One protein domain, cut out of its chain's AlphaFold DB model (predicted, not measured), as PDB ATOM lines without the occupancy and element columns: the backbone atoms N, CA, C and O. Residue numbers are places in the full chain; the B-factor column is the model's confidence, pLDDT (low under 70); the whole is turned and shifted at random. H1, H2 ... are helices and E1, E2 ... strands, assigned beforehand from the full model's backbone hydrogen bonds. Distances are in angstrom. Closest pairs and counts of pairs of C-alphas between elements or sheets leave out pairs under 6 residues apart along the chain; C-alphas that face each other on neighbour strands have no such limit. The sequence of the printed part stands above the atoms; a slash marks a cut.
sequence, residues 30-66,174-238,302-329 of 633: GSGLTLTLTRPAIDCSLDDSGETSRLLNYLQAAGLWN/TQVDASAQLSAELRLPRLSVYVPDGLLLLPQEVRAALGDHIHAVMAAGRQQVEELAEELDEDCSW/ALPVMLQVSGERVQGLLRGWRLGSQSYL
ATOM      1  N   GLY A  30      -0.917  50.533  24.573       66.75
ATOM      2  CA  GLY A  30      -1.868  49.491  24.954       66.75
ATOM      3  C   GLY A  30      -2.152  48.470  23.850       66.75
ATOM      4  O   GLY A  30      -3.146  47.751  23.958       66.75
ATOM      5  N   SER A  31      -1.315  48.401  22.810       77.12
ATOM      6  CA  SER A  31      -1.378  47.325  21.820       77.12
ATOM      7  C   SER A  31      -0.811  46.027  22.402       77.12
ATOM      8  O   SER A  31      -0.114  46.039  23.419       77.12
ATOM      9  N   GLY A  32      -1.138  44.901  21.767       75.25
ATOM     10  CA  GLY A  32      -0.631  43.594  22.176       75.25
ATOM     11  C   GLY A  32       0.899  43.548  22.193       75.25
ATOM     12  O   GLY A  32       1.558  44.153  21.346       75.25
ATOM     13  N   LEU A  33       1.453  42.848  23.178       82.50
ATOM     14  CA  LEU A  33       2.878  42.559  23.299       82.50
ATOM     15  C   LEU A  33       3.114  41.087  22.953       82.50
ATOM     16  O   LEU A  33       2.459  40.230  23.535       82.50
ATOM     17  N   THR A  34       4.072  40.785  22.079       80.44
ATOM     18  CA  THR A  34       4.514  39.403  21.829       80.44
ATOM     19  C   THR A  34       5.870  39.171  22.485       80.44
ATOM     20  O   THR A  34       6.808  39.934  22.255       80.44
ATOM     21  N   LEU A  35       5.977  38.131  23.310       80.25
ATOM     22  CA  LEU A  35       7.208  37.709  23.975       80.25
ATOM     23  C   LEU A  35       7.608  36.320  23.486       80.25
ATOM     24  O   LEU A  35       6.823  35.387  23.603       80.25
ATOM     25  N   THR A  36       8.844  36.167  23.013       80.81
ATOM     26  CA  THR A  36       9.410  34.858  22.666       80.81
ATOM     27  C   THR A  36      10.462  34.472  23.698       80.81
ATOM     28  O   THR A  36      11.433  35.203  23.889       80.81
ATOM     29  N   LEU A  37      10.273  33.337  24.368       78.75
ATOM     30  CA  LEU A  37      11.205  32.801  25.360       78.75
ATOM     31  C   LEU A  37      11.963  31.617  24.755       78.75
ATOM     32  O   LEU A  37      11.398  30.545  24.551       78.75
ATOM     33  N   THR A  38      13.248  31.801  24.471       78.38
ATOM     34  CA  THR A  38      14.115  30.758  23.918       78.38
ATOM     35  C   THR A  38      14.776  29.961  25.036       78.38
ATOM     36  O   THR A  38      15.391  30.527  25.938       78.38
ATOM     37  N   ARG A  39      14.664  28.628  24.971       84.69
ATOM     38  CA  ARG A  39      15.348  27.696  25.885       84.69
ATOM     39  C   ARG A  39      15.083  27.904  27.386       84.69
ATOM     40  O   ARG A  39      16.023  27.745  28.170       84.69
ATOM     41  N   PRO A  40      13.850  28.220  27.843       82.81
ATOM     42  CA  PRO A  40      13.584  28.209  29.275       82.81
ATOM     43  C   PRO A  40      13.717  26.783  29.817       82.81
ATOM     44  O   PRO A  40      13.097  25.859  29.295       82.81
ATOM     45  N   ALA A  41      14.502  26.611  30.877       80.25
ATOM     46  CA  ALA A  41      14.550  25.370  31.638       80.25
ATOM     47  C   ALA A  41      13.589  25.480  32.828       80.25
ATOM     48  O   ALA A  41      13.768  26.328  33.703       80.25
ATOM     49  N   ILE A  42      12.558  24.641  32.843       80.75
ATOM     50  CA  ILE A  42      11.485  24.658  33.831       80.75
ATOM     51  C   ILE A  42      11.594  23.409  34.706       80.75
ATOM     52  O   ILE A  42      11.334  22.299  34.252       80.75
ATOM     53  N   ASP A  43      11.950  23.605  35.972       78.88
ATOM     54  CA  ASP A  43      11.999  22.545  36.980       78.88
ATOM     55  C   ASP A  43      10.606  22.260  37.551       78.88
ATOM     56  O   ASP A  43      10.020  23.099  38.242       78.88
ATOM     57  N   CYS A  44      10.079  21.077  37.237       78.06
ATOM     58  CA  CYS A  44       8.771  20.616  37.695       78.06
ATOM     59  C   CYS A  44       8.858  19.578  38.819       78.06
ATOM     60  O   CYS A  44       7.845  18.947  39.120       78.06
ATOM     61  N   SER A  45      10.028  19.384  39.438       76.25
ATOM     62  CA  SER A  45      10.111  18.557  40.645       76.25
ATOM     63  C   SER A  45       9.221  19.104  41.753       76.25
ATOM     64  O   SER A  45       8.905  20.298  41.809       76.25
ATOM     65  N   LEU A  46       8.798  18.211  42.643       74.56
ATOM     66  CA  LEU A  46       8.167  18.622  43.889       74.56
ATOM     67  C   LEU A  46       9.206  19.302  44.791       74.56
ATOM     68  O   LEU A  46      10.395  18.977  44.759       74.56
ATOM     69  N   ASP A  47       8.766  20.285  45.569       76.38
ATOM     70  CA  ASP A  47       9.599  20.872  46.614       76.38
ATOM     71  C   ASP A  47       9.890  19.873  47.746       76.38
ATOM     72  O   ASP A  47       9.418  18.736  47.749       76.38
ATOM     73  N   ASP A  48      10.693  20.294  48.722       70.25
ATOM     74  CA  ASP A  48      11.145  19.417  49.808       70.25
ATOM     75  C   ASP A  48       9.980  18.964  50.717       70.25
ATOM     76  O   ASP A  48      10.111  17.984  51.449       70.25
ATOM     77  N   SER A  49       8.826  19.646  50.646       69.00
ATOM     78  CA  SER A  49       7.587  19.224  51.312       69.00
ATOM     79  C   SER A  49       6.856  18.115  50.544       69.00
ATOM     80  O   SER A  49       6.066  17.364  51.116       69.00
ATOM     81  N   GLY A  50       7.137  17.977  49.246       61.09
ATOM     82  CA  GLY A  50       6.453  17.050  48.358       61.09
ATOM     83  C   GLY A  50       5.031  17.491  47.995       61.09
ATOM     84  O   GLY A  50       4.288  16.685  47.437       61.09
ATOM     85  N   GLU A  51       4.625  18.718  48.340       53.09
ATOM     86  CA  GLU A  51       3.240  19.185  48.190       53.09
ATOM     87  C   GLU A  51       3.044  20.083  46.970       53.09
ATOM     88  O   GLU A  51       1.997  20.018  46.324       53.09
ATOM     89  N   THR A  52       4.045  20.895  46.618       57.06
ATOM     90  CA  THR A  52       3.926  21.867  45.525       57.06
ATOM     91  C   THR A  52       5.016  21.638  44.490       57.06
ATOM     92  O   THR A  52       6.174  21.383  44.827       57.06
ATOM     93  N   SER A  53       4.671  21.742  43.204       62.03
ATOM     94  CA  SER A  53       5.700  21.749  42.166       62.03
ATOM     95  C   SER A  53       6.539  23.022  42.283       62.03
ATOM     96  O   SER A  53       6.019  24.129  42.458       62.03
ATOM     97  N   ARG A  54       7.861  22.890  42.155       64.94
ATOM     98  CA  ARG A  54       8.776  24.035  42.173       64.94
ATOM     99  C   ARG A  54       8.439  25.031  41.064       64.94
ATOM    100  O   ARG A  54       8.544  26.229  41.295       64.94
ATOM    101  N   LEU A  55       7.933  24.567  39.918       59.50
ATOM    102  CA  LEU A  55       7.365  25.404  38.857       59.50
ATOM    103  C   LEU A  55       6.291  26.370  39.378       59.50
ATOM    104  O   LEU A  55       6.349  27.560  39.071       59.50
ATOM    105  N   LEU A  56       5.327  25.886  40.168       54.97
ATOM    106  CA  LEU A  56       4.278  26.729  40.751       54.97
ATOM    107  C   LEU A  56       4.887  27.800  41.662       54.97
ATOM    108  O   LEU A  56       4.563  28.982  41.530       54.97
ATOM    109  N   ASN A  57       5.855  27.403  42.492       57.59
ATOM    110  CA  ASN A  57       6.608  28.326  43.339       57.59
ATOM    111  C   ASN A  57       7.397  29.356  42.506       57.59
ATOM    112  O   ASN A  57       7.407  30.538  42.851       57.59
ATOM    113  N   TYR A  58       8.001  28.961  41.378       56.00
ATOM    114  CA  TYR A  58       8.731  29.864  40.481       56.00
ATOM    115  C   TYR A  58       7.813  30.846  39.755       56.00
ATOM    116  O   TYR A  58       8.129  32.032  39.687       56.00
ATOM    117  N   LEU A  59       6.665  30.395  39.243       49.22
ATOM    118  CA  LEU A  59       5.684  31.275  38.600       49.22
ATOM    119  C   LEU A  59       5.137  32.304  39.589       49.22
ATOM    120  O   LEU A  59       4.984  33.480  39.242       49.22
ATOM    121  N   GLN A  60       4.882  31.873  40.824       54.47
ATOM    122  CA  GLN A  60       4.463  32.749  41.908       54.47
ATOM    123  C   GLN A  60       5.567  33.751  42.280       54.47
ATOM    124  O   GLN A  60       5.305  34.956  42.322       54.47
ATOM    125  N   ALA A  61       6.803  33.286  42.487       45.03
ATOM    126  CA  ALA A  61       7.946  34.112  42.880       45.03
ATOM    127  C   ALA A  61       8.371  35.117  41.798       45.03
ATOM    128  O   ALA A  61       8.709  36.256  42.113       45.03
ATOM    129  N   ALA A  62       8.298  34.739  40.518       40.22
ATOM    130  CA  ALA A  62       8.611  35.621  39.394       40.22
ATOM    131  C   ALA A  62       7.565  36.733  39.193       40.22
ATOM    132  O   ALA A  62       7.704  37.558  38.290       40.22
ATOM    133  N   GLY A  63       6.465  36.722  39.956       36.88
ATOM    134  CA  GLY A  63       5.324  37.598  39.713       36.88
ATOM    135  C   GLY A  63       4.680  37.372  38.341       36.88
ATOM    136  O   GLY A  63       3.762  38.103  37.985       36.88
ATOM    137  N   LEU A  64       5.118  36.357  37.584       40.91
ATOM    138  CA  LEU A  64       4.534  35.947  36.311       40.91
ATOM    139  C   LEU A  64       3.133  35.404  36.523       40.91
ATOM    140  O   LEU A  64       2.240  35.722  35.745       40.91
ATOM    141  N   TRP A  65       2.917  34.704  37.639       45.00
ATOM    142  CA  TRP A  65       1.576  34.382  38.093       45.00
ATOM    143  C   TRP A  65       0.742  35.654  38.220       45.00
ATOM    144  O   TRP A  65      -0.336  35.727  37.650       45.00
ATOM    145  N   ASN A  66       1.267  36.711  38.846       43.38
ATOM    146  CA  ASN A  66       0.582  38.003  38.984       43.38
ATOM    147  C   ASN A  66       0.453  38.789  37.663       43.38
ATOM    148  O   ASN A  66      -0.473  39.577  37.537       43.38
ATOM    149  N   THR A 174      10.481  13.971  43.657       80.31
ATOM    150  CA  THR A 174      11.409  15.064  44.010       80.31
ATOM    151  C   THR A 174      12.715  15.029  43.213       80.31
ATOM    152  O   THR A 174      13.425  16.033  43.162       80.31
ATOM    153  N   GLN A 175      13.051  13.902  42.574       85.62
ATOM    154  CA  GLN A 175      14.283  13.761  41.802       85.62
ATOM    155  C   GLN A 175      14.051  14.180  40.350       85.62
ATOM    156  O   GLN A 175      13.170  13.673  39.664       85.62
ATOM    157  N   VAL A 176      14.863  15.128  39.883       87.12
ATOM    158  CA  VAL A 176      14.941  15.509  38.471       87.12
ATOM    159  C   VAL A 176      16.066  14.714  37.830       87.12
ATOM    160  O   VAL A 176      17.240  15.039  38.006       87.12
ATOM    161  N   ASP A 177      15.716  13.691  37.072       92.12
ATOM    162  CA  ASP A 177      16.655  12.812  36.373       92.12
ATOM    163  C   ASP A 177      16.369  12.716  34.866       92.12
ATOM    164  O   ASP A 177      17.135  12.100  34.122       92.12
ATOM    165  N   ALA A 178      15.320  13.389  34.387       92.69
ATOM    166  CA  ALA A 178      14.963  13.426  32.983       92.69
ATOM    167  C   ALA A 178      14.562  14.830  32.505       92.69
ATOM    168  O   ALA A 178      14.244  15.738  33.274       92.69
ATOM    169  N   SER A 179      14.579  15.014  31.185       93.06
ATOM    170  CA  SER A 179      14.077  16.219  30.531       93.06
ATOM    171  C   SER A 179      13.152  15.900  29.360       93.06
ATOM    172  O   SER A 179      13.394  14.944  28.633       93.06
ATOM    173  N   ALA A 180      12.118  16.709  29.167       94.19
ATOM    174  CA  ALA A 180      11.269  16.711  27.981       94.19
ATOM    175  C   ALA A 180      11.360  18.078  27.297       94.19
ATOM    176  O   ALA A 180      11.578  19.099  27.949       94.19
ATOM    177  N   GLN A 181      11.201  18.115  25.982       96.25
ATOM    178  CA  GLN A 181      11.041  19.368  25.261       96.25
ATOM    179  C   GLN A 181       9.660  19.957  25.549       96.25
ATOM    180  O   GLN A 181       8.672  19.232  25.668       96.25
ATOM    181  N   LEU A 182       9.599  21.278  25.651       94.75
ATOM    182  CA  LEU A 182       8.371  22.029  25.840       94.75
ATOM    183  C   LEU A 182       8.233  23.058  24.740       94.75
ATOM    184  O   LEU A 182       9.065  23.953  24.626       94.75
ATOM    185  N   SER A 183       7.128  22.993  24.019       94.75
ATOM    186  CA  SER A 183       6.628  24.134  23.279       94.75
ATOM    187  C   SER A 183       5.382  24.677  23.977       94.75
ATOM    188  O   SER A 183       4.530  23.921  24.437       94.75
ATOM    189  N   ALA A 184       5.274  25.990  24.139       94.06
ATOM    190  CA  ALA A 184       4.105  26.581  24.774       94.06
ATOM    191  C   ALA A 184       3.690  27.886  24.112       94.06
ATOM    192  O   ALA A 184       4.528  28.702  23.737       94.06
ATOM    193  N   GLU A 185       2.388  28.102  24.032       94.62
ATOM    194  CA  GLU A 185       1.794  29.338  23.559       94.62
ATOM    195  C   GLU A 185       0.754  29.827  24.571       94.62
ATOM    196  O   GLU A 185      -0.112  29.081  25.018       94.62
ATOM    197  N   LEU A 186       0.843  31.095  24.957       92.81
ATOM    198  CA  LEU A 186      -0.105  31.755  25.845       92.81
ATOM    199  C   LEU A 186      -0.670  32.983  25.140       92.81
ATOM    200  O   LEU A 186       0.059  33.947  24.922       92.81
ATOM    201  N   ARG A 187      -1.967  32.973  24.839       94.31
ATOM    202  CA  ARG A 187      -2.716  34.062  24.205       94.31
ATOM    203  C   ARG A 187      -3.567  34.785  25.242       94.31
ATOM    204  O   ARG A 187      -4.532  34.240  25.773       94.31
ATOM    205  N   LEU A 188      -3.224  36.032  25.532       91.19
ATOM    206  CA  LEU A 188      -3.992  36.948  26.376       91.19
ATOM    207  C   LEU A 188      -4.393  38.175  25.542       91.19
ATOM    208  O   LEU A 188      -3.698  38.501  24.579       91.19
ATOM    209  N   PRO A 189      -5.411  38.965  25.940       87.81
ATOM    210  CA  PRO A 189      -5.932  40.059  25.109       87.81
ATOM    211  C   PRO A 189      -4.913  41.151  24.761       87.81
ATOM    212  O   PRO A 189      -5.142  41.973  23.881       87.81
ATOM    213  N   ARG A 190      -3.806  41.223  25.507       85.94
ATOM    214  CA  ARG A 190      -2.730  42.204  25.314       85.94
ATOM    215  C   ARG A 190      -1.336  41.587  25.365       85.94
ATOM    216  O   ARG A 190      -0.356  42.326  25.384       85.94
ATOM    217  N   LEU A 191      -1.236  40.267  25.465       85.69
ATOM    218  CA  LEU A 191       0.038  39.592  25.654       85.69
ATOM    219  C   LEU A 191      -0.018  38.212  25.013       85.69
ATOM    220  O   LEU A 191      -0.792  37.371  25.455       85.69
ATOM    221  N   SER A 192       0.847  37.979  24.040       86.25
ATOM    222  CA  SER A 192       1.118  36.653  23.508       86.25
ATOM    223  C   SER A 192       2.506  36.224  23.965       86.25
ATOM    224  O   SER A 192       3.471  36.962  23.778       86.25
ATOM    225  N   VAL A 193       2.627  35.062  24.597       86.38
ATOM    226  CA  VAL A 193       3.923  34.485  24.977       86.38
ATOM    227  C   VAL A 193       4.117  33.197  24.203       86.38
ATOM    228  O   VAL A 193       3.256  32.327  24.238       86.38
ATOM    229  N   TYR A 194       5.253  33.076  23.529       88.88
ATOM    230  CA  TYR A 194       5.627  31.900  22.768       88.88
ATOM    231  C   TYR A 194       6.928  31.312  23.311       88.88
ATOM    232  O   TYR A 194       7.909  32.021  23.541       88.88
ATOM    233  N   VAL A 195       6.934  30.005  23.516       90.88
ATOM    234  CA  VAL A 195       8.064  29.216  23.992       90.88
ATOM    235  C   VAL A 195       8.299  28.121  22.954       90.88
ATOM    236  O   VAL A 195       7.630  27.102  23.028       90.88
ATOM    237  N   PRO A 196       9.173  28.307  21.952       89.94
ATOM    238  CA  PRO A 196       9.394  27.283  20.926       89.94
ATOM    239  C   PRO A 196      10.157  26.064  21.449       89.94
ATOM    240  O   PRO A 196       9.791  24.936  21.150       89.94
ATOM    241  N   ASP A 197      11.208  26.310  22.236       91.31
ATOM    242  CA  ASP A 197      12.232  25.313  22.574       91.31
ATOM    243  C   ASP A 197      12.504  25.280  24.082       91.31
ATOM    244  O   ASP A 197      13.646  25.387  24.527       91.31
ATOM    245  N   GLY A 198      11.459  25.220  24.900       90.00
ATOM    246  CA  GLY A 198      11.585  25.012  26.339       90.00
ATOM    247  C   GLY A 198      12.091  23.615  26.688       90.00
ATOM    248  O   GLY A 198      12.027  22.676  25.895       90.00
ATOM    249  N   LEU A 199      12.589  23.472  27.909       90.81
ATOM    250  CA  LEU A 199      13.022  22.203  28.470       90.81
ATOM    251  C   LEU A 199      12.349  22.018  29.830       90.81
ATOM    252  O   LEU A 199      12.592  22.780  30.761       90.81
ATOM    253  N   LEU A 200      11.491  21.013  29.938       88.50
ATOM    254  CA  LEU A 200      10.879  20.583  31.185       88.50
ATOM    255  C   LEU A 200      11.790  19.575  31.861       88.50
ATOM    256  O   LEU A 200      12.072  18.518  31.312       88.50
ATOM    257  N   LEU A 201      12.239  19.906  33.057       88.88
ATOM    258  CA  LEU A 201      12.986  19.025  33.933       88.88
ATOM    259  C   LEU A 201      11.980  18.243  34.786       88.88
ATOM    260  O   LEU A 201      11.228  18.832  35.567       88.88
ATOM    261  N   LEU A 202      11.932  16.928  34.575       90.00
ATOM    262  CA  LEU A 202      10.904  16.022  35.084       90.00
ATOM    263  C   LEU A 202      11.552  14.793  35.737       90.00
ATOM    264  O   LEU A 202      12.622  14.371  35.297       90.00
ATOM    265  N   PRO A 203      10.882  14.156  36.708       88.50
ATOM    266  CA  PRO A 203      11.189  12.778  37.074       88.50
ATOM    267  C   PRO A 203      11.032  11.839  35.868       88.50
ATOM    268  O   PRO A 203      10.137  12.034  35.033       88.50
ATOM    269  N   GLN A 204      11.861  10.802  35.778       88.81
ATOM    270  CA  GLN A 204      11.893   9.856  34.663       88.81
ATOM    271  C   GLN A 204      10.530   9.203  34.426       88.81
ATOM    272  O   GLN A 204      10.114   9.060  33.275       88.81
ATOM    273  N   GLU A 205       9.797   8.858  35.486       82.81
ATOM    274  CA  GLU A 205       8.460   8.276  35.362       82.81
ATOM    275  C   GLU A 205       7.450   9.262  34.763       82.81
ATOM    276  O   GLU A 205       6.590   8.871  33.974       82.81
ATOM    277  N   VAL A 206       7.578  10.550  35.090       85.31
ATOM    278  CA  VAL A 206       6.716  11.612  34.554       85.31
ATOM    279  C   VAL A 206       7.057  11.889  33.090       85.31
ATOM    280  O   VAL A 206       6.151  12.018  32.270       85.31
ATOM    281  N   ARG A 207       8.343  11.898  32.713       91.44
ATOM    282  CA  ARG A 207       8.740  11.972  31.296       91.44
ATOM    283  C   ARG A 207       8.210  10.772  30.512       91.44
ATOM    284  O   ARG A 207       7.643  10.955  29.443       91.44
ATOM    285  N   ALA A 208       8.338   9.554  31.041       87.88
ATOM    286  CA  ALA A 208       7.813   8.357  30.384       87.88
ATOM    287  C   ALA A 208       6.287   8.432  30.171       87.88
ATOM    288  O   ALA A 208       5.774   7.902  29.184       87.88
ATOM    289  N   ALA A 209       5.572   9.111  31.070       83.31
ATOM    290  CA  ALA A 209       4.137   9.342  30.974       83.31
ATOM    291  C   ALA A 209       3.752  10.404  29.936       83.31
ATOM    292  O   ALA A 209       2.759  10.234  29.235       83.31
ATOM    293  N   LEU A 210       4.512  11.496  29.852       88.12
ATOM    294  CA  LEU A 210       4.183  12.643  29.001       88.12
ATOM    295  C   LEU A 210       4.729  12.499  27.570       88.12
ATOM    296  O   LEU A 210       4.091  12.960  26.622       88.12
ATOM    297  N   GLY A 211       5.861  11.809  27.416       92.19
ATOM    298  CA  GLY A 211       6.631  11.715  26.178       92.19
ATOM    299  C   GLY A 211       7.863  12.621  26.179       92.19
ATOM    300  O   GLY A 211       8.160  13.314  27.156       92.19
ATOM    301  N   ASP A 212       8.586  12.612  25.062       95.31
ATOM    302  CA  ASP A 212       9.793  13.428  24.892       95.31
ATOM    303  C   ASP A 212       9.488  14.891  24.550       95.31
ATOM    304  O   ASP A 212      10.342  15.758  24.753       95.31
ATOM    305  N   HIS A 213       8.274  15.177  24.076       96.25
ATOM    306  CA  HIS A 213       7.814  16.519  23.737       96.25
ATOM    307  C   HIS A 213       6.407  16.787  24.277       96.25
ATOM    308  O   HIS A 213       5.501  15.962  24.132       96.25
ATOM    309  N   ILE A 214       6.224  17.972  24.856       95.56
ATOM    310  CA  ILE A 214       4.936  18.491  25.310       95.56
ATOM    311  C   ILE A 214       4.704  19.837  24.643       95.56
ATOM    312  O   ILE A 214       5.529  20.741  24.746       95.56
ATOM    313  N   HIS A 215       3.551  19.974  24.010       96.75
ATOM    314  CA  HIS A 215       3.029  21.229  23.513       96.75
ATOM    315  C   HIS A 215       1.845  21.672  24.379       96.75
ATOM    316  O   HIS A 215       0.977  20.862  24.704       96.75
ATOM    317  N   ALA A 216       1.807  22.937  24.783       95.75
ATOM    318  CA  ALA A 216       0.702  23.488  25.560       95.75
ATOM    319  C   ALA A 216       0.248  24.831  24.987       95.75
ATOM    320  O   ALA A 216       1.040  25.765  24.902       95.75
ATOM    321  N   VAL A 217      -1.036  24.953  24.658       96.56
ATOM    322  CA  VAL A 217      -1.636  26.201  24.178       96.56
ATOM    323  C   VAL A 217      -2.688  26.655  25.172       96.56
ATOM    324  O   VAL A 217      -3.603  25.912  25.518       96.56
ATOM    325  N   MET A 218      -2.562  27.884  25.650       95.81
ATOM    326  CA  MET A 218      -3.508  28.495  26.567       95.81
ATOM    327  C   MET A 218      -4.032  29.792  25.973       95.81
ATOM    328  O   MET A 218      -3.260  30.696  25.678       95.81
ATOM    329  N   ALA A 219      -5.348  29.930  25.885       96.31
ATOM    330  CA  ALA A 219      -6.015  31.183  25.577       96.31
ATOM    331  C   ALA A 219      -6.805  31.671  26.792       96.31
ATOM    332  O   ALA A 219      -7.492  30.897  27.461       96.31
ATOM    333  N   ALA A 220      -6.730  32.968  27.081       94.19
ATOM    334  CA  ALA A 220      -7.598  33.614  28.052       94.19
ATOM    335  C   ALA A 220      -8.145  34.923  27.490       94.19
ATOM    336  O   ALA A 220      -7.400  35.755  26.979       94.19
ATOM    337  N   GLY A 221      -9.445  35.137  27.660       93.88
ATOM    338  CA  GLY A 221     -10.172  36.217  27.004       93.88
ATOM    339  C   GLY A 221     -10.980  35.703  25.825       93.88
ATOM    340  O   GLY A 221     -10.623  34.726  25.182       93.88
ATOM    341  N   ARG A 222     -12.123  36.344  25.589       94.06
ATOM    342  CA  ARG A 222     -13.141  35.820  24.680       94.06
ATOM    343  C   ARG A 222     -12.617  35.635  23.260       94.06
ATOM    344  O   ARG A 222     -12.670  34.526  22.757       94.06
ATOM    345  N   GLN A 223     -12.074  36.700  22.675       95.38
ATOM    346  CA  GLN A 223     -11.549  36.668  21.312       95.38
ATOM    347  C   GLN A 223     -10.450  35.606  21.169       95.38
ATOM    348  O   GLN A 223     -10.465  34.829  20.230       95.38
ATOM    349  N   GLN A 224      -9.533  35.528  22.140       96.31
ATOM    350  CA  GLN A 224      -8.424  34.570  22.108       96.31
ATOM    351  C   GLN A 224      -8.917  33.122  22.205       96.31
ATOM    352  O   GLN A 224      -8.327  32.233  21.603       96.31
ATOM    353  N   VAL A 225      -9.971  32.879  22.991       96.38
ATOM    354  CA  VAL A 225     -10.587  31.553  23.121       96.38
ATOM    355  C   VAL A 225     -11.381  31.191  21.864       96.38
ATOM    356  O   VAL A 225     -11.301  30.046  21.449       96.38
ATOM    357  N   GLU A 226     -12.092  32.138  21.242       96.56
ATOM    358  CA  GLU A 226     -12.789  31.927  19.960       96.56
ATOM    359  C   GLU A 226     -11.794  31.580  18.839       96.56
ATOM    360  O   GLU A 226     -11.990  30.583  18.154       96.56
ATOM    361  N   GLU A 227     -10.692  32.331  18.721       96.50
ATOM    362  CA  GLU A 227      -9.613  32.066  17.753       96.50
ATOM    363  C   GLU A 227      -8.972  30.687  17.978       96.50
ATOM    364  O   GLU A 227      -8.819  29.910  17.038       96.50
ATOM    365  N   LEU A 228      -8.625  30.347  19.229       96.19
ATOM    366  CA  LEU A 228      -8.045  29.037  19.542       96.19
ATOM    367  C   LEU A 228      -9.035  27.896  19.279       96.19
ATOM    368  O   LEU A 228      -8.646  26.838  18.807       96.19
ATOM    369  N   ALA A 229     -10.312  28.085  19.590       95.75
ATOM    370  CA  ALA A 229     -11.307  27.054  19.354       95.75
ATOM    371  C   ALA A 229     -11.565  26.822  17.865       95.75
ATOM    372  O   ALA A 229     -11.707  25.675  17.463       95.75
ATOM    373  N   GLU A 230     -11.562  27.876  17.044       96.75
ATOM    374  CA  GLU A 230     -11.633  27.750  15.586       96.75
ATOM    375  C   GLU A 230     -10.436  26.957  15.034       96.75
ATOM    376  O   GLU A 230     -10.622  26.050  14.226       96.75
ATOM    377  N   GLU A 231      -9.218  27.227  15.520       96.50
ATOM    378  CA  GLU A 231      -8.011  26.474  15.139       96.50
ATOM    379  C   GLU A 231      -8.078  24.986  15.511       96.50
ATOM    380  O   GLU A 231      -7.500  24.147  14.815       96.50
ATOM    381  N   LEU A 232      -8.764  24.659  16.607       95.12
ATOM    382  CA  LEU A 232      -8.882  23.299  17.131       95.12
ATOM    383  C   LEU A 232     -10.150  22.563  16.676       95.12
ATOM    384  O   LEU A 232     -10.318  21.406  17.056       95.12
ATOM    385  N   ASP A 233     -11.007  23.202  15.871       96.12
ATOM    386  CA  ASP A 233     -12.344  22.704  15.502       96.12
ATOM    387  C   ASP A 233     -13.222  22.397  16.734       96.12
ATOM    388  O   ASP A 233     -13.919  21.385  16.815       96.12
ATOM    389  N   GLU A 234     -13.161  23.271  17.741       94.19
ATOM    390  CA  GLU A 234     -13.847  23.103  19.018       94.19
ATOM    391  C   GLU A 234     -15.046  24.041  19.183       94.19
ATOM    392  O   GLU A 234     -14.997  25.235  18.889       94.19
ATOM    393  N   ASP A 235     -16.139  23.516  19.746       93.19
ATOM    394  CA  ASP A 235     -17.358  24.301  19.956       93.19
ATOM    395  C   ASP A 235     -17.171  25.415  21.011       93.19
ATOM    396  O   ASP A 235     -16.854  25.166  22.185       93.19
ATOM    397  N   CYS A 236     -17.415  26.659  20.581       93.06
ATOM    398  CA  CYS A 236     -17.404  27.879  21.392       93.06
ATOM    399  C   CYS A 236     -18.776  28.547  21.559       93.06
ATOM    400  O   CYS A 236     -18.865  29.668  22.063       93.06
ATOM    401  N   SER A 237     -19.867  27.873  21.195       91.38
ATOM    402  CA  SER A 237     -21.233  28.391  21.352       91.38
ATOM    403  C   SER A 237     -21.586  28.760  22.805       91.38
ATOM    404  O   SER A 237     -22.368  29.685  23.043       91.38
ATOM    405  N   TRP A 238     -20.921  28.147  23.789       89.31
ATOM    406  CA  TRP A 238     -21.024  28.499  25.209       89.31
ATOM    407  C   TRP A 238     -20.606  29.951  25.523       89.31
ATOM    408  O   TRP A 238     -21.150  30.564  26.444       89.31
ATOM    409  N   ALA A 302     -15.404  37.332  35.258       87.88
ATOM    410  CA  ALA A 302     -15.096  35.978  34.815       87.88
ATOM    411  C   ALA A 302     -14.451  36.041  33.422       87.88
ATOM    412  O   ALA A 302     -15.038  36.587  32.487       87.88
ATOM    413  N   LEU A 303     -13.227  35.534  33.302       91.00
ATOM    414  CA  LEU A 303     -12.472  35.558  32.051       91.00
ATOM    415  C   LEU A 303     -12.526  34.161  31.432       91.00
ATOM    416  O   LEU A 303     -12.052  33.235  32.086       91.00
ATOM    417  N   PRO A 304     -13.078  33.969  30.222       94.81
ATOM    418  CA  PRO A 304     -13.069  32.655  29.595       94.81
ATOM    419  C   PRO A 304     -11.629  32.196  29.369       94.81
ATOM    420  O   PRO A 304     -10.760  33.007  29.034       94.81
ATOM    421  N   VAL A 305     -11.386  30.912  29.593       95.25
ATOM    422  CA  VAL A 305     -10.087  30.269  29.426       95.25
ATOM    423  C   VAL A 305     -10.245  28.942  28.699       95.25
ATOM    424  O   VAL A 305     -11.190  28.190  28.941       95.25
ATOM    425  N   MET A 306      -9.278  28.651  27.841       95.44
ATOM    426  CA  MET A 306      -9.101  27.357  27.202       95.44
ATOM    427  C   MET A 306      -7.630  26.969  27.324       95.44
ATOM    428  O   MET A 306      -6.747  27.787  27.076       95.44
ATOM    429  N   LEU A 307      -7.368  25.744  27.761       95.31
ATOM    430  CA  LEU A 307      -6.034  25.165  27.849       95.31
ATOM    431  C   LEU A 307      -6.062  23.823  27.134       95.31
ATOM    432  O   LEU A 307      -6.774  22.912  27.553       95.31
ATOM    433  N   GLN A 308      -5.251  23.708  26.095       95.94
ATOM    434  CA  GLN A 308      -4.959  22.459  25.428       95.94
ATOM    435  C   GLN A 308      -3.536  22.034  25.775       95.94
ATOM    436  O   GLN A 308      -2.602  22.836  25.764       95.94
ATOM    437  N   VAL A 309      -3.366  20.754  26.077       95.06
ATOM    438  CA  VAL A 309      -2.062  20.121  26.253       95.06
ATOM    439  C   VAL A 309      -2.002  18.945  25.295       95.06
ATOM    440  O   VAL A 309      -2.897  18.109  25.290       95.06
ATOM    441  N   SER A 310      -0.951  18.859  24.496       95.50
ATOM    442  CA  SER A 310      -0.711  17.762  23.567       95.50
ATOM    443  C   SER A 310       0.744  17.323  23.667       95.50
ATOM    444  O   SER A 310       1.656  18.081  23.363       95.50
ATOM    445  N   GLY A 311       0.964  16.091  24.089       93.75
ATOM    446  CA  GLY A 311       2.239  15.394  24.025       93.75
ATOM    447  C   GLY A 311       2.078  14.078  23.273       93.75
ATOM    448  O   GLY A 311       0.997  13.739  22.789       93.75
ATOM    449  N   GLU A 312       3.154  13.302  23.204       92.94
ATOM    450  CA  GLU A 312       3.145  11.999  22.522       92.94
ATOM    451  C   GLU A 312       2.161  11.018  23.168       92.94
ATOM    452  O   GLU A 312       1.548  10.190  22.492       92.94
ATOM    453  N   ARG A 313       2.020  11.111  24.494       90.19
ATOM    454  CA  ARG A 313       1.233  10.183  25.314       90.19
ATOM    455  C   ARG A 313       0.167  10.867  26.153       90.19
ATOM    456  O   ARG A 313      -0.549  10.187  26.877       90.19
ATOM    457  N   VAL A 314       0.033  12.182  26.066       91.31
ATOM    458  CA  VAL A 314      -0.978  12.932  26.810       91.31
ATOM    459  C   VAL A 314      -1.697  13.878  25.870       91.31
ATOM    460  O   VAL A 314      -1.075  14.566  25.072       91.31
ATOM    461  N   GLN A 315      -3.012  13.930  25.961       93.75
ATOM    462  CA  GLN A 315      -3.819  14.949  25.315       93.75
ATOM    463  C   GLN A 315      -4.839  15.418  26.332       93.75
ATOM    464  O   GLN A 315      -5.531  14.605  26.929       93.75
ATOM    465  N   GLY A 316      -4.909  16.713  26.574       93.38
ATOM    466  CA  GLY A 316      -5.800  17.298  27.554       93.38
ATOM    467  C   GLY A 316      -6.465  18.528  26.984       93.38
ATOM    468  O   GLY A 316      -5.818  19.324  26.305       93.38
ATOM    469  N   LEU A 317      -7.742  18.693  27.298       93.81
ATOM    470  CA  LEU A 317      -8.465  19.914  27.007       93.81
ATOM    471  C   LEU A 317      -9.254  20.347  28.233       93.81
ATOM    472  O   LEU A 317     -10.019  19.583  28.826       93.81
ATOM    473  N   LEU A 318      -9.052  21.601  28.606       93.62
ATOM    474  CA  LEU A 318      -9.717  22.251  29.715       93.62
ATOM    475  C   LEU A 318     -10.375  23.521  29.195       93.62
ATOM    476  O   LEU A 318      -9.717  24.376  28.603       93.62
ATOM    477  N   ARG A 319     -11.677  23.653  29.447       94.06
ATOM    478  CA  ARG A 319     -12.471  24.837  29.105       94.06
ATOM    479  C   ARG A 319     -13.179  25.351  30.336       94.06
ATOM    480  O   ARG A 319     -13.641  24.567  31.166       94.06
ATOM    481  N   GLY A 320     -13.287  26.663  30.453       94.69
ATOM    482  CA  GLY A 320     -13.994  27.251  31.573       94.69
ATOM    483  C   GLY A 320     -13.802  28.746  31.702       94.69
ATOM    484  O   GLY A 320     -13.506  29.457  30.745       94.69
ATOM    485  N   TRP A 321     -13.937  29.217  32.932       93.25
ATOM    486  CA  TRP A 321     -13.756  30.603  33.313       93.25
ATOM    487  C   TRP A 321     -12.750  30.695  34.438       93.25
ATOM    488  O   TRP A 321     -12.807  29.950  35.410       93.25
ATOM    489  N   ARG A 322     -11.867  31.678  34.361       91.00
ATOM    490  CA  ARG A 322     -11.091  32.117  35.506       91.00
ATOM    491  C   ARG A 322     -11.943  33.047  36.362       91.00
ATOM    492  O   ARG A 322     -12.402  34.093  35.895       91.00
ATOM    493  N   LEU A 323     -12.111  32.666  37.617       88.69
ATOM    494  CA  LEU A 323     -12.824  33.384  38.656       88.69
ATOM    495  C   LEU A 323     -11.798  34.022  39.613       88.69
ATOM    496  O   LEU A 323     -11.290  33.394  40.542       88.69
ATOM    497  N   GLY A 324     -11.430  35.279  39.368       83.88
ATOM    498  CA  GLY A 324     -10.391  35.965  40.144       83.88
ATOM    499  C   GLY A 324      -8.966  35.491  39.818       83.88
ATOM    500  O   GLY A 324      -8.628  35.272  38.655       83.88
ATOM    501  N   SER A 325      -8.099  35.405  40.835       76.81
ATOM    502  CA  SER A 325      -6.663  35.111  40.664       76.81
ATOM    503  C   SER A 325      -6.275  33.640  40.833       76.81
ATOM    504  O   SER A 325      -5.182  33.270  40.410       76.81
ATOM    505  N   GLN A 326      -7.114  32.815  41.469       79.69
ATOM    506  CA  GLN A 326      -6.756  31.432  41.828       79.69
ATOM    507  C   GLN A 326      -7.885  30.408  41.682       79.69
ATOM    508  O   GLN A 326      -7.653  29.231  41.932       79.69
ATOM    509  N   SER A 327      -9.090  30.824  41.287       84.81
ATOM    510  CA  SER A 327     -10.191  29.893  41.060       84.81
ATOM    511  C   SER A 327     -10.499  29.803  39.574       84.81
ATOM    512  O   SER A 327     -10.469  30.804  38.853       84.81
ATOM    513  N   TYR A 328     -10.792  28.595  39.116       90.44
ATOM    514  CA  TYR A 328     -11.329  28.345  37.789       90.44
ATOM    515  C   TYR A 328     -12.638  27.588  37.932       90.44
ATOM    516  O   TYR A 328     -12.778  26.769  38.831       90.44
ATOM    517  N   LEU A 329     -13.585  27.855  37.050       91.81
ATOM    518  CA  LEU A 329     -14.814  27.098  36.915       91.81
ATOM    519  C   LEU A 329     -14.786  26.421  35.556       91.81
ATOM    520  O   LEU A 329     -14.702  27.100  34.542       91.81
TER     521      LEU A 329
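What this domain is: This is residues 30 to 66, 174 to 238 and 302 to 329 of the 633 residues of an uncharacterized protein of Tetradesmus obliquus (UniProt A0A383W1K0). One twisted sheet makes the body, with the long strands E3, E4, E5, E6 and E7 side by side and the short strands E1, E2 and E8 at its edges; helix H3 packs over one face, along E5 and E6. Helix H2 sits at one end of the long strands, about level with the sheet, while H1 only grazes the sheet near E2, and residues 59 to 64 stick out. The printed part has 130 residues, with three named helices and eight named strands in the order E1 E2 H1 E3 E4 H2 E5 H3 E6 E7 E8; the class is mixed, helices and strands, and so are the strand pairs, parallel and antiparallel. The whole is compact, with a radius of gyration of the C-alphas of 15.4 A and spans of 42 by 30 by 29 A.

Where its parts are: E1 is residues 33 to 36, beginning at C-alpha 33 (2.878, 42.559, 23.299), and E2 is residues 41 to 43. H1 is residues 54 to 61, 10.1 A long. E3, residues 178 to 188, measures 30.9 A, and E4, residues 191 to 202, measures 27.6 A and bends by 74 degrees at residue 197. H2 is residues 204 to 210. E5, residues 213 to 220, measures 23.4 A, and H3, residues 222 to 232, measures 15.2 A, beginning at C-alpha 222 (-13.141, 35.820, 24.680). E6, residues 303 to 311, measures 26.2 A; E7, residues 314 to 323, measures 26.4 A and bends by 58 degrees at residue 320. E8, residues 327 to 329, ends at C-alpha 329 (-14.814, 27.098, 36.915).

How they stand to each other: The sheet is branched at E4: E1 and E2 lie on one side of it and E3 on the other side. E1 and E4 are parallel at 25 degrees, with N 35 and O 192 2.8 A apart; E2 and E4 are parallel, with N 42 and O 199 at 2.8 A. E3 and E4 form an antiparallel hairpin, with N 184 and O 195 at 2.8 A. E5 is parallel to E3, with N 185 and O 216 at 2.8 A, and antiparallel to E6, with N 217 and O 308 at 2.9 A. E6, E7 and E8 form a meander, each strand the antiparallel neighbour of the one before, with N 307 and O 318 at 2.8 A and N 321 and O 329 at 2.8 A. H3 is on the sheet at a height of 8.5 A, over E5 and E6; the closest C-alphas of H3 and E6 are those of Arg 222 and Pro 304, 5.8 A apart. H2 is only just at the sheet's level, with a height of 4.0 A; its closest C-alphas with E3 are those of Gln 204 and Ala 178, 5.0 A apart. H1 only grazes the sheet with residues 54 to 58; the C-alphas of Leu 55 and Asp 43 of E2, their closest, are 5.8 A apart. H1, H2 and H3 have every O i to N i+4 pair within hydrogen-bond range.

The domain as a whole: The two C-alphas farthest apart, those of Asp 48 and Ser 237, are 44.0 A apart. Residues 67 to 173 and 239 to 301 are not printed, with C-alpha gaps of 25.9 A and 13.5 A across the cuts. Of the links that are printed whole, none is long. The mean pLDDT of the printed part is 84.4; residue 30 and residues 49 to 66 are under 70.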